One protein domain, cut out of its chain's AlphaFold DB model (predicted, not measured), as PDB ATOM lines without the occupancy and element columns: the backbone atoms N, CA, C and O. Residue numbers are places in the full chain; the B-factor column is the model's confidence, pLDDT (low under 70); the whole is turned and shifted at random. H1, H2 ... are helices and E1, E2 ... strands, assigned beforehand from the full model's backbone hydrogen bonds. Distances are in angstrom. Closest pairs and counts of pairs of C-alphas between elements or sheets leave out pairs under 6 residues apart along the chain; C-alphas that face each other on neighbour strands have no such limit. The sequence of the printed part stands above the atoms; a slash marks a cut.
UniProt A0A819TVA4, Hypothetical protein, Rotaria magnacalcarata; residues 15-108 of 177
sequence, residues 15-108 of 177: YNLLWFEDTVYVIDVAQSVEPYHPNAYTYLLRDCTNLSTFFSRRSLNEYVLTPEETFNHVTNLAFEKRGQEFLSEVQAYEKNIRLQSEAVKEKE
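This is residues 15 to 108 of the 177 residues of the protein "Hypothetical protein" of Rotaria magnacalcarata (UniProt A0A819TVA4). Two long helices, H1 and H3, overlap in part, H1 with residues 40 to 45 and H3 with residues 87 to 94, while short H2 packs on H1. The small hairpin E1 and E2 lies off the helices, and residues 102 to 108 stick out. The 94 printed residues, mostly helix, run E1, E2, H1, H2, H3; the sheet is antiparallel. The whole is loose, radius of gyration of the C-alphas 16.0 A, spanning 51 by 31 by 18 A.

E1, residues 17 to 20, and E2, residues 23 to 26, form an antiparallel hairpin, with N 18 and O 25 2.8 A apart, within hydrogen-bond range. H1, residues 40 to 56, touches H2, residues 67 to 75, at a steep tilt of 53 degrees, opposite ways; the closest C-alphas, of Thr 49 and Pro 67, are 4.8 A apart. H3, residues 84 to 105, touches H1 opposite ways at a shallow tilt of 32 degrees, only just short of steep; the closest C-alphas, of Tyr 41 and Val 90, are 6.6 A apart. In H1, H2 and H3 every O i to N i+4 pair is within hydrogen-bond range.

E1 begins at C-alpha 17 (0.743, -54.781, 59.699). H1 is 24.4 A long; H3, 32.3 A, ends at C-alpha 105 (-20.185, -23.629, 65.780).

The printed part has no cut. The link E2 to H1 is long. Residues 104 to 108 are under pLDDT 70.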
ATOM      1  N   TYR A  15      -0.868 -54.854  54.524       94.69
ATOM      2  CA  TYR A  15       0.401 -54.234  54.159       94.69
ATOM      3  C   TYR A  15       0.890 -53.274  55.249       94.69
ATOM      4  O   TYR A  15       2.091 -53.041  55.362       94.69
ATOM      5  N   ASN A  16      -0.030 -52.803  56.098       95.75
ATOM      6  CA  ASN A  16       0.235 -51.880  57.201       95.75
ATOM      7  C   ASN A  16       0.366 -52.606  58.554       95.75
ATOM      8  O   ASN A  16       0.345 -51.976  59.615       95.75
ATOM      9  N   LEU A  17       0.523 -53.937  58.527       94.81
ATOM     10  CA  LEU A  17       0.743 -54.781  59.699       94.81
ATOM     11  C   LEU A  17       2.136 -55.417  59.664       94.81
ATOM     12  O   LEU A  17       2.469 -56.171  58.752       94.81
ATOM     13  N   LEU A  18       2.927 -55.177  60.708       96.25
ATOM     14  CA  LEU A  18       4.193 -55.865  60.944       96.25
ATOM     15  C   LEU A  18       4.027 -56.910  62.048       96.25
ATOM     16  O   LEU A  18       3.424 -56.644  63.084       96.25
ATOM     17  N   TRP A  19       4.600 -58.093  61.845       96.00
ATOM     18  CA  TRP A  19       4.646 -59.151  62.852       96.00
ATOM     19  C   TRP A  19       6.059 -59.269  63.418       96.00
ATOM     20  O   TRP A  19       7.004 -59.543  62.674       96.00
ATOM     21  N   PHE A  20       6.208 -59.083  64.727       97.00
ATOM     22  CA  PHE A  20       7.488 -59.216  65.417       97.00
ATOM     23  C   PHE A  20       7.266 -59.708  66.851       97.00
ATOM     24  O   PHE A  20       6.415 -59.168  67.551       97.00
ATOM     25  N   GLU A  21       8.015 -60.732  67.276       96.38
ATOM     26  CA  GLU A  21       7.939 -61.317  68.631       96.38
ATOM     27  C   GLU A  21       6.499 -61.579  69.113       96.38
ATOM     28  O   GLU A  21       6.043 -61.038  70.120       96.38
ATOM     29  N   ASP A  22       5.751 -62.378  68.347       95.12
ATOM     30  CA  ASP A  22       4.354 -62.745  68.629       95.12
ATOM     31  C   ASP A  22       3.383 -61.561  68.803       95.12
ATOM     32  O   ASP A  22       2.289 -61.699  69.353       95.12
ATOM     33  N   THR A  23       3.775 -60.387  68.306       95.88
ATOM     34  CA  THR A  23       3.033 -59.137  68.439       95.88
ATOM     35  C   THR A  23       2.792 -58.514  67.066       95.88
ATOM     36  O   THR A  23       3.678 -58.475  66.209       95.88
ATOM     37  N   VAL A  24       1.573 -58.009  66.859       94.94
ATOM     38  CA  VAL A  24       1.200 -57.237  65.668       94.94
ATOM     39  C   VAL A  24       1.436 -55.755  65.940       94.94
ATOM     40  O   VAL A  24       0.882 -55.200  66.888       94.94
ATOM     41  N   TYR A  25       2.203 -55.107  65.072       95.69
ATOM     42  CA  TYR A  25       2.429 -53.669  65.066       95.69
ATOM     43  C   TYR A  25       1.709 -53.048  63.874       95.69
ATOM     44  O   TYR A  25       1.829 -53.529  62.749       95.69
ATOM     45  N   VAL A  26       0.978 -51.968  64.126       95.81
ATOM     46  CA  VAL A  26       0.348 -51.164  63.076       95.81
ATOM     47  C   VAL A  26       1.284 -50.022  62.707       95.81
ATOM     48  O   VAL A  26       1.744 -49.299  63.593       95.81
ATOM     49  N   ILE A  27       1.561 -49.870  61.416       96.25
ATOM     50  CA  ILE A  27       2.411 -48.811  60.864       96.25
ATOM     51  C   ILE A  27       1.627 -47.941  59.878       96.25
ATOM     52  O   ILE A  27       0.467 -48.212  59.606       96.25
ATOM     53  N   ASP A  28       2.277 -46.903  59.356       95.38
ATOM     54  CA  ASP A  28       1.725 -45.995  58.340       95.38
ATOM     55  C   ASP A  28       0.431 -45.267  58.754       95.38
ATOM     56  O   ASP A  28      -0.572 -45.210  58.050       95.38
ATOM     57  N   VAL A  29       0.469 -44.653  59.939       94.62
ATOM     58  CA  VAL A  29      -0.660 -43.883  60.489       94.62
ATOM     59  C   VAL A  29      -0.734 -42.444  59.970       94.62
ATOM     60  O   VAL A  29      -1.600 -41.690  60.408       94.62
ATOM     61  N   ALA A  30       0.149 -42.046  59.049       93.44
ATOM     62  CA  ALA A  30       0.250 -40.666  58.566       93.44
ATOM     63  C   ALA A  30      -1.025 -40.176  57.855       93.44
ATOM     64  O   ALA A  30      -1.297 -38.981  57.850       93.44
ATOM     65  N   GLN A  31      -1.811 -41.099  57.292       92.44
ATOM     66  CA  GLN A  31      -3.083 -40.815  56.614       92.44
ATOM     67  C   GLN A  31      -4.315 -41.000  57.516       92.44
ATOM     68  O   GLN A  31      -5.446 -40.960  57.034       92.44
ATOM     69  N   SER A  32      -4.117 -41.216  58.822       96.50
ATOM     70  CA  SER A  32      -5.232 -41.407  59.752       96.50
ATOM     71  C   SER A  32      -6.066 -40.137  59.882       96.50
ATOM     72  O   SER A  32      -5.536 -39.028  59.934       96.50
ATOM     73  N   VAL A  33      -7.380 -40.307  60.005       96.19
ATOM     74  CA  VAL A  33      -8.340 -39.210  60.124       96.19
ATOM     75  C   VAL A  33      -9.095 -39.264  61.445       96.19
ATOM     76  O   VAL A  33      -9.316 -40.327  62.032       96.19
ATOM     77  N   GLU A  34      -9.538 -38.099  61.902       94.62
ATOM     78  CA  GLU A  34     -10.448 -37.994  63.038       94.62
ATOM     79  C   GLU A  34     -11.876 -38.438  62.655       94.62
ATOM     80  O   GLU A  34     -12.290 -38.274  61.504       94.62
ATOM     81  N   PRO A  35     -12.688 -38.922  63.614       92.75
ATOM     82  CA  PRO A  35     -14.087 -39.296  63.390       92.75
ATOM     83  C   PRO A  35     -14.981 -38.181  62.831       92.75
ATOM     84  O   PRO A  35     -16.029 -38.476  62.266       92.75
ATOM     85  N   TYR A  36     -14.592 -36.913  62.987       89.69
ATOM     86  CA  TYR A  36     -15.339 -35.761  62.470       89.69
ATOM     87  C   TYR A  36     -15.053 -35.457  60.991       89.69
ATOM     88  O   TYR A  36     -15.684 -34.570  60.415       89.69
ATOM     89  N   HIS A  37     -14.112 -36.170  60.364       92.31
ATOM     90  CA  HIS A  37     -13.830 -36.028  58.940       92.31
ATOM     91  C   HIS A  37     -15.062 -36.444  58.100       92.31
ATOM     92  O   HIS A  37     -15.719 -37.431  58.433       92.31
ATOM     93  N   PRO A  38     -15.386 -35.752  56.987       90.94
ATOM     94  CA  PRO A  38     -16.612 -35.989  56.211       90.94
ATOM     95  C   PRO A  38     -16.812 -37.427  55.719       90.94
ATOM     96  O   PRO A  38     -17.949 -37.830  55.510       90.94
ATOM     97  N   ASN A  39     -15.723 -38.179  55.543       94.00
ATOM     98  CA  ASN A  39     -15.733 -39.564  55.059       94.00
ATOM     99  C   ASN A  39     -15.145 -40.559  56.079       94.00
ATOM    100  O   ASN A  39     -14.670 -41.628  55.695       94.00
ATOM    101  N   ALA A  40     -15.064 -40.182  57.359       95.44
ATOM    102  CA  ALA A  40     -14.335 -40.951  58.365       95.44
ATOM    103  C   ALA A  40     -14.854 -42.394  58.505       95.44
ATOM    104  O   ALA A  40     -14.083 -43.352  58.462       95.44
ATOM    105  N   TYR A  41     -16.166 -42.568  58.631       95.94
ATOM    106  CA  TYR A  41     -16.799 -43.869  58.827       95.94
ATOM    107  C   TYR A  41     -16.887 -44.673  57.527       95.94
ATOM    108  O   TYR A  41     -16.800 -45.898  57.563       95.94
ATOM    109  N   THR A  42     -16.973 -44.010  56.373       96.06
ATOM    110  CA  THR A  42     -16.811 -44.651  55.067       96.06
ATOM    111  C   THR A  42     -15.412 -45.270  54.947       96.06
ATOM    112  O   THR A  42     -15.279 -46.410  54.495       96.06
ATOM    113  N   TYR A  43     -14.366 -44.576  55.412       97.00
ATOM    114  CA  TYR A  43     -13.020 -45.151  55.473       97.00
ATOM    115  C   TYR A  43     -12.911 -46.281  56.497       97.00
ATOM    116  O   TYR A  43     -12.351 -47.326  56.179       97.00
ATOM    117  N   LEU A  44     -13.518 -46.137  57.677       96.88
ATOM    118  CA  LEU A  44     -13.553 -47.209  58.673       96.88
ATOM    119  C   LEU A  44     -14.223 -48.483  58.132       96.88
ATOM    120  O   LEU A  44     -13.738 -49.586  58.366       96.88
ATOM    121  N   LEU A  45     -15.318 -48.354  57.378       96.38
ATOM    122  CA  LEU A  45     -15.979 -49.498  56.754       96.38
ATOM    123  C   LEU A  45     -15.083 -50.174  55.706       96.38
ATOM    124  O   LEU A  45     -15.055 -51.406  55.615       96.38
ATOM    125  N   ARG A  46     -14.316 -49.390  54.937       96.44
ATOM    126  CA  ARG A  46     -13.304 -49.922  54.014       96.44
ATOM    127  C   ARG A  46     -12.223 -50.696  54.767       96.44
ATOM    128  O   ARG A  46     -11.928 -51.826  54.389       96.44
ATOM    129  N   ASP A  47     -11.698 -50.124  55.847       96.38
ATOM    130  CA  ASP A  47     -10.698 -50.746  56.719       96.38
ATOM    131  C   ASP A  47     -11.202 -52.100  57.259       96.38
ATOM    132  O   ASP A  47     -10.528 -53.125  57.128       96.38
ATOM    133  N   CYS A  48     -12.434 -52.143  57.784       95.75
ATOM    134  CA  CYS A  48     -13.076 -53.384  58.230       95.75
ATOM    135  C   CYS A  48     -13.217 -54.405  57.090       95.75
ATOM    136  O   CYS A  48     -12.940 -55.589  57.278       95.75
ATOM    137  N   THR A  49     -13.601 -53.954  55.894       95.50
ATOM    138  CA  THR A  49     -13.766 -54.823  54.720       95.50
ATOM    139  C   THR A  49     -12.445 -55.453  54.283       95.50
ATOM    140  O   THR A  49     -12.402 -56.656  54.001       95.50
ATOM    141  N   ASN A  50     -11.365 -54.670  54.262       95.00
ATOM    142  CA  ASN A  50     -10.027 -55.141  53.912       95.00
ATOM    143  C   ASN A  50      -9.570 -56.246  54.871       95.00
ATOM    144  O   ASN A  50      -9.183 -57.328  54.424       95.00
ATOM    145  N   LEU A  51      -9.699 -56.019  56.183       92.75
ATOM    146  CA  LEU A  51      -9.335 -57.011  57.196       92.75
ATOM    147  C   LEU A  51     -10.171 -58.286  57.089       92.75
ATOM    148  O   LEU A  51      -9.610 -59.381  57.004       92.75
ATOM    149  N   SER A  52     -11.503 -58.167  57.073       92.94
ATOM    150  CA  SER A  52     -12.384 -59.336  56.992       92.94
ATOM    151  C   SER A  52     -12.075 -60.156  55.740       92.94
ATOM    152  O   SER A  52     -11.979 -61.382  55.811       92.94
ATOM    153  N   THR A  53     -11.819 -59.503  54.603       92.62
ATOM    154  CA  THR A  53     -11.423 -60.178  53.358       92.62
ATOM    155  C   THR A  53     -10.073 -60.885  53.493       92.62
ATOM    156  O   THR A  53      -9.936 -62.045  53.096       92.62
ATOM    157  N   PHE A  54      -9.073 -60.223  54.076       92.38
ATOM    158  CA  PHE A  54      -7.734 -60.778  54.271       92.38
ATOM    159  C   PHE A  54      -7.738 -62.055  55.122       92.38
ATOM    160  O   PHE A  54      -7.084 -63.044  54.761       92.38
ATOM    161  N   PHE A  55      -8.475 -62.051  56.235       90.56
ATOM    162  CA  PHE A  55      -8.547 -63.201  57.137       90.56
ATOM    163  C   PHE A  55      -9.455 -64.310  56.596       90.56
ATOM    164  O   PHE A  55      -9.110 -65.488  56.719       90.56
ATOM    165  N   SER A  56     -10.548 -63.962  55.908       89.88
ATOM    166  CA  SER A  56     -11.430 -64.959  55.280       89.88
ATOM    167  C   SER A  56     -10.685 -65.810  54.242       89.88
ATOM    168  O   SER A  56     -10.831 -67.032  54.165       89.88
ATOM    169  N   ARG A  57      -9.772 -65.194  53.479       88.88
ATOM    170  CA  ARG A  57      -8.935 -65.902  52.491       88.88
ATOM    171  C   ARG A  57      -7.963 -66.918  53.104       88.88
ATOM    172  O   ARG A  57      -7.470 -67.774  52.378       88.88
ATOM    173  N   ARG A  58      -7.684 -66.844  54.409       87.50
ATOM    174  CA  ARG A  58      -6.732 -67.716  55.125       87.50
ATOM    175  C   ARG A  58      -7.400 -68.875  55.868       87.50
ATOM    176  O   ARG A  58      -6.808 -69.428  56.786       87.50
ATOM    177  N   SER A  59      -8.625 -69.233  55.479       77.88
ATOM    178  CA  SER A  59      -9.413 -70.305  56.110       77.88
ATOM    179  C   SER A  59      -9.778 -70.036  57.576       77.88
ATOM    180  O   SER A  59     -10.106 -70.965  58.305       77.88
ATOM    181  N   LEU A  60      -9.785 -68.766  57.998       80.06
ATOM    182  CA  LEU A  60     -10.195 -68.344  59.344       80.06
ATOM    183  C   LEU A  60     -11.667 -67.909  59.406       80.06
ATOM    184  O   LEU A  60     -12.059 -67.216  60.334       80.06
ATOM    185  N   ASN A  61     -12.491 -68.327  58.440       76.38
ATOM    186  CA  ASN A  61     -13.882 -67.879  58.284       76.38
ATOM    187  C   ASN A  61     -14.745 -68.041  59.546       76.38
ATOM    188  O   ASN A  61     -15.673 -67.272  59.745       76.38
ATOM    189  N   GLU A  62     -14.451 -69.028  60.395       78.50
ATOM    190  CA  GLU A  62     -15.185 -69.263  61.647       78.50
ATOM    191  C   GLU A  62     -14.909 -68.191  62.718       78.50
ATOM    192  O   GLU A  62     -15.748 -67.942  63.578       78.50
ATOM    193  N   TYR A  63     -13.752 -67.529  62.652       83.81
ATOM    194  CA  TYR A  63     -13.301 -66.541  63.637       83.81
ATOM    195  C   TYR A  63     -13.401 -65.097  63.133       83.81
ATOM    196  O   TYR A  63     -13.071 -64.165  63.865       83.81
ATOM    197  N   VAL A  64     -13.807 -64.903  61.877       89.06
ATOM    198  CA  VAL A  64     -13.822 -63.596  61.218       89.06
ATOM    199  C   VAL A  64     -15.251 -63.082  61.153       89.06
ATOM    200  O   VAL A  64     -16.109 -63.674  60.506       89.06
ATOM    201  N   LEU A  65     -15.482 -61.951  61.813       91.06
ATOM    202  CA  LEU A  65     -16.736 -61.209  61.735       91.06
ATOM    203  C   LEU A  65     -16.926 -60.614  60.335       91.06
ATOM    204  O   LEU A  65     -15.949 -60.286  59.641       91.06
ATOM    205  N   THR A  66     -18.182 -60.414  59.928       93.56
ATOM    206  CA  THR A  66     -18.446 -59.684  58.681       93.56
ATOM    207  C   THR A  66     -17.951 -58.233  58.794       93.56
ATOM    208  O   THR A  66     -17.760 -57.727  59.909       93.56
ATOM    209  N   PRO A  67     -17.714 -57.532  57.671       94.38
ATOM    210  CA  PRO A  67     -17.307 -56.131  57.712       94.38
ATOM    211  C   PRO A  67     -18.287 -55.257  58.506       94.38
ATOM    212  O   PRO A  67     -17.855 -54.421  59.297       94.38
ATOM    213  N   GLU A  68     -19.594 -55.491  58.349       95.19
ATOM    214  CA  GLU A  68     -20.645 -54.756  59.061       95.19
ATOM    215  C   GLU A  68     -20.624 -55.036  60.568       95.19
ATOM    216  O   GLU A  68     -20.709 -54.116  61.381       95.19
ATOM    217  N   GLU A  69     -20.460 -56.302  60.957       94.31
ATOM    218  CA  GLU A  69     -20.363 -56.708  62.362       94.31
ATOM    219  C   GLU A  69     -19.107 -56.140  63.025       94.31
ATOM    220  O   GLU A  69     -19.167 -55.631  64.144       94.31
ATOM    221  N   THR A  70     -17.979 -56.164  62.312       94.69
ATOM    222  CA  THR A  70     -16.715 -55.574  62.773       94.69
ATOM    223  C   THR A  70     -16.861 -54.067  62.960       94.69
ATOM    224  O   THR A  70     -16.443 -53.528  63.984       94.69
ATOM    225  N   PHE A  71     -17.492 -53.383  62.005       96.12
ATOM    226  CA  PHE A  71     -17.757 -51.952  62.090       96.12
ATOM    227  C   PHE A  71     -18.639 -51.615  63.298       96.12
ATOM    228  O   PHE A  71     -18.295 -50.732  64.089       96.12
ATOM    229  N   ASN A  72     -19.747 -52.337  63.476       95.81
ATOM    230  CA  ASN A  72     -20.655 -52.164  64.611       95.81
ATOM    231  C   ASN A  72     -19.925 -52.402  65.942       95.81
ATOM    232  O   ASN A  72     -20.066 -51.617  66.878       95.81
ATOM    233  N   HIS A  73     -19.066 -53.422  66.002       95.25
ATOM    234  CA  HIS A  73     -18.249 -53.720  67.175       95.25
ATOM    235  C   HIS A  73     -17.243 -52.602  67.499       95.25
ATOM    236  O   HIS A  73     -17.092 -52.230  68.658       95.25
ATOM    237  N   VAL A  74     -16.559 -52.033  66.498       95.06
ATOM    238  CA  VAL A  74     -15.590 -50.937  66.706       95.06
ATOM    239  C   VAL A  74     -16.282 -49.626  67.080       95.06
ATOM    240  O   VAL A  74     -15.756 -48.849  67.874       95.06
ATOM    241  N   THR A  75     -17.448 -49.343  66.506       94.69
ATOM    242  CA  THR A  75     -18.155 -48.070  66.720       94.69
ATOM    243  C   THR A  75     -19.130 -48.104  67.899       94.69
ATOM    244  O   THR A  75     -19.552 -47.045  68.360       94.69
ATOM    245  N   ASN A  76     -19.454 -49.291  68.424       94.38
ATOM    246  CA  ASN A  76     -20.583 -49.542  69.328       94.38
ATOM    247  C   ASN A  76     -21.934 -49.074  68.751       94.38
ATOM    248  O   ASN A  76     -22.832 -48.676  69.495       94.38
ATOM    249  N   LEU A  77     -22.069 -49.100  67.424       91.69
ATOM    250  CA  LEU A  77     -23.325 -48.842  66.724       91.69
ATOM    251  C   LEU A  77     -24.043 -50.166  66.447       91.69
ATOM    252  O   LEU A  77     -23.438 -51.235  66.437       91.69
ATOM    253  N   ALA A  78     -25.353 -50.087  66.240       91.38
ATOM    254  CA  ALA A  78     -26.207 -51.243  65.999       91.38
ATOM    255  C   ALA A  78     -26.980 -51.067  64.687       91.38
ATOM    256  O   ALA A  78     -28.207 -51.018  64.680       91.38
ATOM    257  N   PHE A  79     -26.257 -50.917  63.576       91.44
ATOM    258  CA  PHE A  79     -26.881 -50.892  62.255       91.44
ATOM    259  C   PHE A  79     -27.355 -52.299  61.876       91.44
ATOM    260  O   PHE A  79     -26.587 -53.260  61.957       91.44
ATOM    261  N   GLU A  80     -28.623 -52.413  61.482       88.31
ATOM    262  CA  GLU A  80     -29.269 -53.696  61.165       88.31
ATOM    263  C   GLU A  80     -29.147 -54.073  59.684       88.31
ATOM    264  O   GLU A  80     -29.249 -55.248  59.321       88.31
ATOM    265  N   LYS A  81     -28.950 -53.076  58.815       91.44
ATOM    266  CA  LYS A  81     -28.908 -53.267  57.364       91.44
ATOM    267  C   LYS A  81     -27.622 -53.971  56.937       91.44
ATOM    268  O   LYS A  81     -26.680 -54.117  57.707       91.44
ATOM    269  N   ARG A  82     -27.567 -54.429  55.684       90.31
ATOM    270  CA  ARG A  82     -26.387 -55.110  55.119       90.31
ATOM    271  C   ARG A  82     -26.073 -54.633  53.707       90.31
ATOM    272  O   ARG A  82     -26.928 -54.065  53.027       90.31
ATOM    273  N   GLY A  83     -24.840 -54.865  53.258       90.75
ATOM    274  CA  GLY A  83     -24.413 -54.530  51.898       90.75
ATOM    275  C   GLY A  83     -24.544 -53.036  51.568       90.75
ATOM    276  O   GLY A  83     -24.113 -52.176  52.333       90.75
ATOM    277  N   GLN A  84     -25.139 -52.706  50.416       90.75
ATOM    278  CA  GLN A  84     -25.270 -51.310  49.958       90.75
ATOM    279  C   GLN A  84     -26.132 -50.445  50.888       90.75
ATOM    280  O   GLN A  84     -25.878 -49.248  51.050       90.75
ATOM    281  N   GLU A  85     -27.140 -51.043  51.519       93.12
ATOM    282  CA  GLU A  85     -28.013 -50.326  52.444       93.12
ATOM    283  C   GLU A  85     -27.280 -49.932  53.730       93.12
ATOM    284  O   GLU A  85     -27.525 -48.849  54.257       93.12
ATOM    285  N   PHE A  86     -26.337 -50.766  54.184       94.06
ATOM    286  CA  PHE A  86     -25.464 -50.457  55.317       94.06
ATOM    287  C   PHE A  86     -24.547 -49.272  55.002       94.06
ATOM    288  O   PHE A  86     -24.463 -48.334  55.787       94.06
ATOM    289  N   LEU A  87     -23.918 -49.254  53.820       93.50
ATOM    290  CA  LEU A  87     -23.097 -48.112  53.392       93.50
ATOM    291  C   LEU A  87     -23.911 -46.809  53.365       93.50
ATOM    292  O   LEU A  87     -23.442 -45.772  53.828       93.50
ATOM    293  N   SER A  88     -25.141 -46.870  52.857       95.19
ATOM    294  CA  SER A  88     -26.041 -45.710  52.817       95.19
ATOM    295  C   SER A  88     -26.387 -45.207  54.224       95.19
ATOM    296  O   SER A  88     -26.482 -44.004  54.457       95.19
ATOM    297  N   GLU A  89     -26.567 -46.126  55.173       94.19
ATOM    298  CA  GLU A  89     -26.833 -45.816  56.579       94.19
ATOM    299  C   GLU A  89     -25.617 -45.185  57.271       94.19
ATOM    300  O   GLU A  89     -25.760 -44.164  57.946       94.19
ATOM    301  N   VAL A  90     -24.417 -45.714  57.021       94.69
ATOM    302  CA  VAL A  90     -23.154 -45.131  57.493       94.69
ATOM    303  C   VAL A  90     -22.988 -43.700  56.977       94.69
ATOM    304  O   VAL A  90     -22.742 -42.793  57.768       94.69
ATOM    305  N   GLN A  91     -23.210 -43.460  55.685       94.31
ATOM    306  CA  GLN A  91     -23.111 -42.118  55.096       94.31
ATOM    307  C   GLN A  91     -24.157 -41.146  55.658       94.31
ATOM    308  O   GLN A  91     -23.878 -39.964  55.876       94.31
ATOM    309  N   ALA A  92     -25.375 -41.626  55.920       93.19
ATOM    310  CA  ALA A  92     -26.400 -40.822  56.574       93.19
ATOM    311  C   ALA A  92     -25.977 -40.434  58.000       93.19
ATOM    312  O   ALA A  92     -26.171 -39.289  58.415       93.19
ATOM    313  N   TYR A  93     -25.359 -41.361  58.733       92.38
ATOM    314  CA  TYR A  93     -24.814 -41.109  60.062       92.38
ATOM    315  C   TYR A  93     -23.664 -40.087  60.039       92.38
ATOM    316  O   TYR A  93     -23.688 -39.135  60.820       92.38
ATOM    317  N   GLU A  94     -22.726 -40.202  59.093       91.69
ATOM    318  CA  GLU A  94     -21.644 -39.224  58.878       91.69
ATOM    319  C   GLU A  94     -22.187 -37.813  58.658       91.69
ATOM    320  O   GLU A  94     -21.763 -36.848  59.302       91.69
ATOM    321  N   LYS A  95     -23.185 -37.693  57.778       91.38
ATOM    322  CA  LYS A  95     -23.829 -36.413  57.484       91.38
ATOM    323  C   LYS A  95     -24.485 -35.814  58.727       91.38
ATOM    324  O   LYS A  95     -24.377 -34.610  58.947       91.38
ATOM    325  N   ASN A  96     -25.135 -36.635  59.549       90.25
ATOM    326  CA  ASN A  96     -25.767 -36.172  60.782       90.25
ATOM    327  C   ASN A  96     -24.738 -35.657  61.798       90.25
ATOM    328  O   ASN A  96     -24.965 -34.603  62.390       90.25
ATOM    329  N   ILE A  97     -23.599 -36.342  61.964       88.25
ATOM    330  CA  ILE A  97     -22.501 -35.877  62.833       88.25
ATOM    331  C   ILE A  97     -21.990 -34.513  62.369       88.25
ATOM    332  O   ILE A  97     -21.813 -33.604  63.180       88.25
ATOM    333  N   ARG A  98     -21.770 -34.358  61.062       85.56
ATOM    334  CA  ARG A  98     -21.283 -33.106  60.483       85.56
ATOM    335  C   ARG A  98     -22.261 -31.951  60.695       85.56
ATOM    336  O   ARG A  98     -21.857 -30.879  61.126       85.56
ATOM    337  N   LEU A  99     -23.548 -32.169  60.435       85.69
ATOM    338  CA  LEU A  99     -24.563 -31.132  60.643       85.69
ATOM    339  C   LEU A  99     -24.659 -30.720  62.119       85.69
ATOM    340  O   LEU A  99     -24.858 -29.547  62.426       85.69
ATOM    341  N   GLN A 100     -24.490 -31.670  63.042       79.69
ATOM    342  CA  GLN A 100     -24.448 -31.366  64.471       79.69
ATOM    343  C   GLN A 100     -23.225 -30.527  64.850       79.69
ATOM    344  O   GLN A 100     -23.364 -29.604  65.648       79.69
ATOM    345  N   SER A 101     -22.046 -30.807  64.284       75.88
ATOM    346  CA  SER A 101     -20.842 -30.020  64.579       75.88
ATOM    347  C   SER A 101     -20.920 -28.601  64.007       75.88
ATOM    348  O   SER A 101     -20.493 -27.654  64.665       75.88
ATOM    349  N   GLU A 102     -21.525 -28.430  62.831       75.12
ATOM    350  CA  GLU A 102     -21.786 -27.119  62.220       75.12
ATOM    351  C   GLU A 102     -22.787 -26.294  63.056       75.12
ATOM    352  O   GLU A 102     -22.520 -25.133  63.361       75.12
ATOM    353  N   ALA A 103     -23.873 -26.905  63.542       70.50
ATOM    354  CA  ALA A 103     -24.871 -26.230  64.384       70.50
ATOM    355  C   ALA A 103     -24.348 -25.813  65.777       70.50
ATOM    356  O   ALA A 103     -24.919 -24.928  66.419       70.50
ATOM    357  N   VAL A 104     -23.289 -26.459  66.280       64.19
ATOM    358  CA  VAL A 104     -22.618 -26.060  67.530       64.19
ATOM    359  C   VAL A 104     -21.701 -24.858  67.296       64.19
ATOM    360  O   VAL A 104     -21.681 -23.956  68.130       64.19
ATOM    361  N   LYS A 105     -21.020 -24.787  66.143       62.53
ATOM    362  CA  LYS A 105     -20.185 -23.629  65.780       62.53
ATOM    363  C   LYS A 105     -20.991 -22.336  65.679       62.53
ATOM    364  O   LYS A 105     -20.518 -21.309  66.143       62.53
ATOM    365  N   GLU A 106     -22.225 -22.390  65.174       59.44
ATOM    366  CA  GLU A 106     -23.114 -21.216  65.127       59.44
ATOM    367  C   GLU A 106     -23.516 -20.681  66.518       59.44
ATOM    368  O   GLU A 106     -23.975 -19.547  66.630       59.44
ATOM    369  N   LYS A 107     -23.373 -21.473  67.591       57.16
ATOM    370  CA  LYS A 107     -23.750 -21.062  68.956       57.16
ATOM    371  C   LYS A 107     -22.589 -20.543  69.800       57.16
ATOM    372  O   LYS A 107     -22.840 -19.859  70.789       57.16
ATOM    373  N   GLU A 108     -21.348 -20.846  69.432       55.50
ATOM    374  CA  GLU A 108     -20.141 -20.394  70.136       55.50
ATOM    375  C   GLU A 108     -19.466 -19.227  69.403       55.50
ATOM    376  O   GLU A 108     -18.253 -19.198  69.219       55.50
TER     377      GLU A 108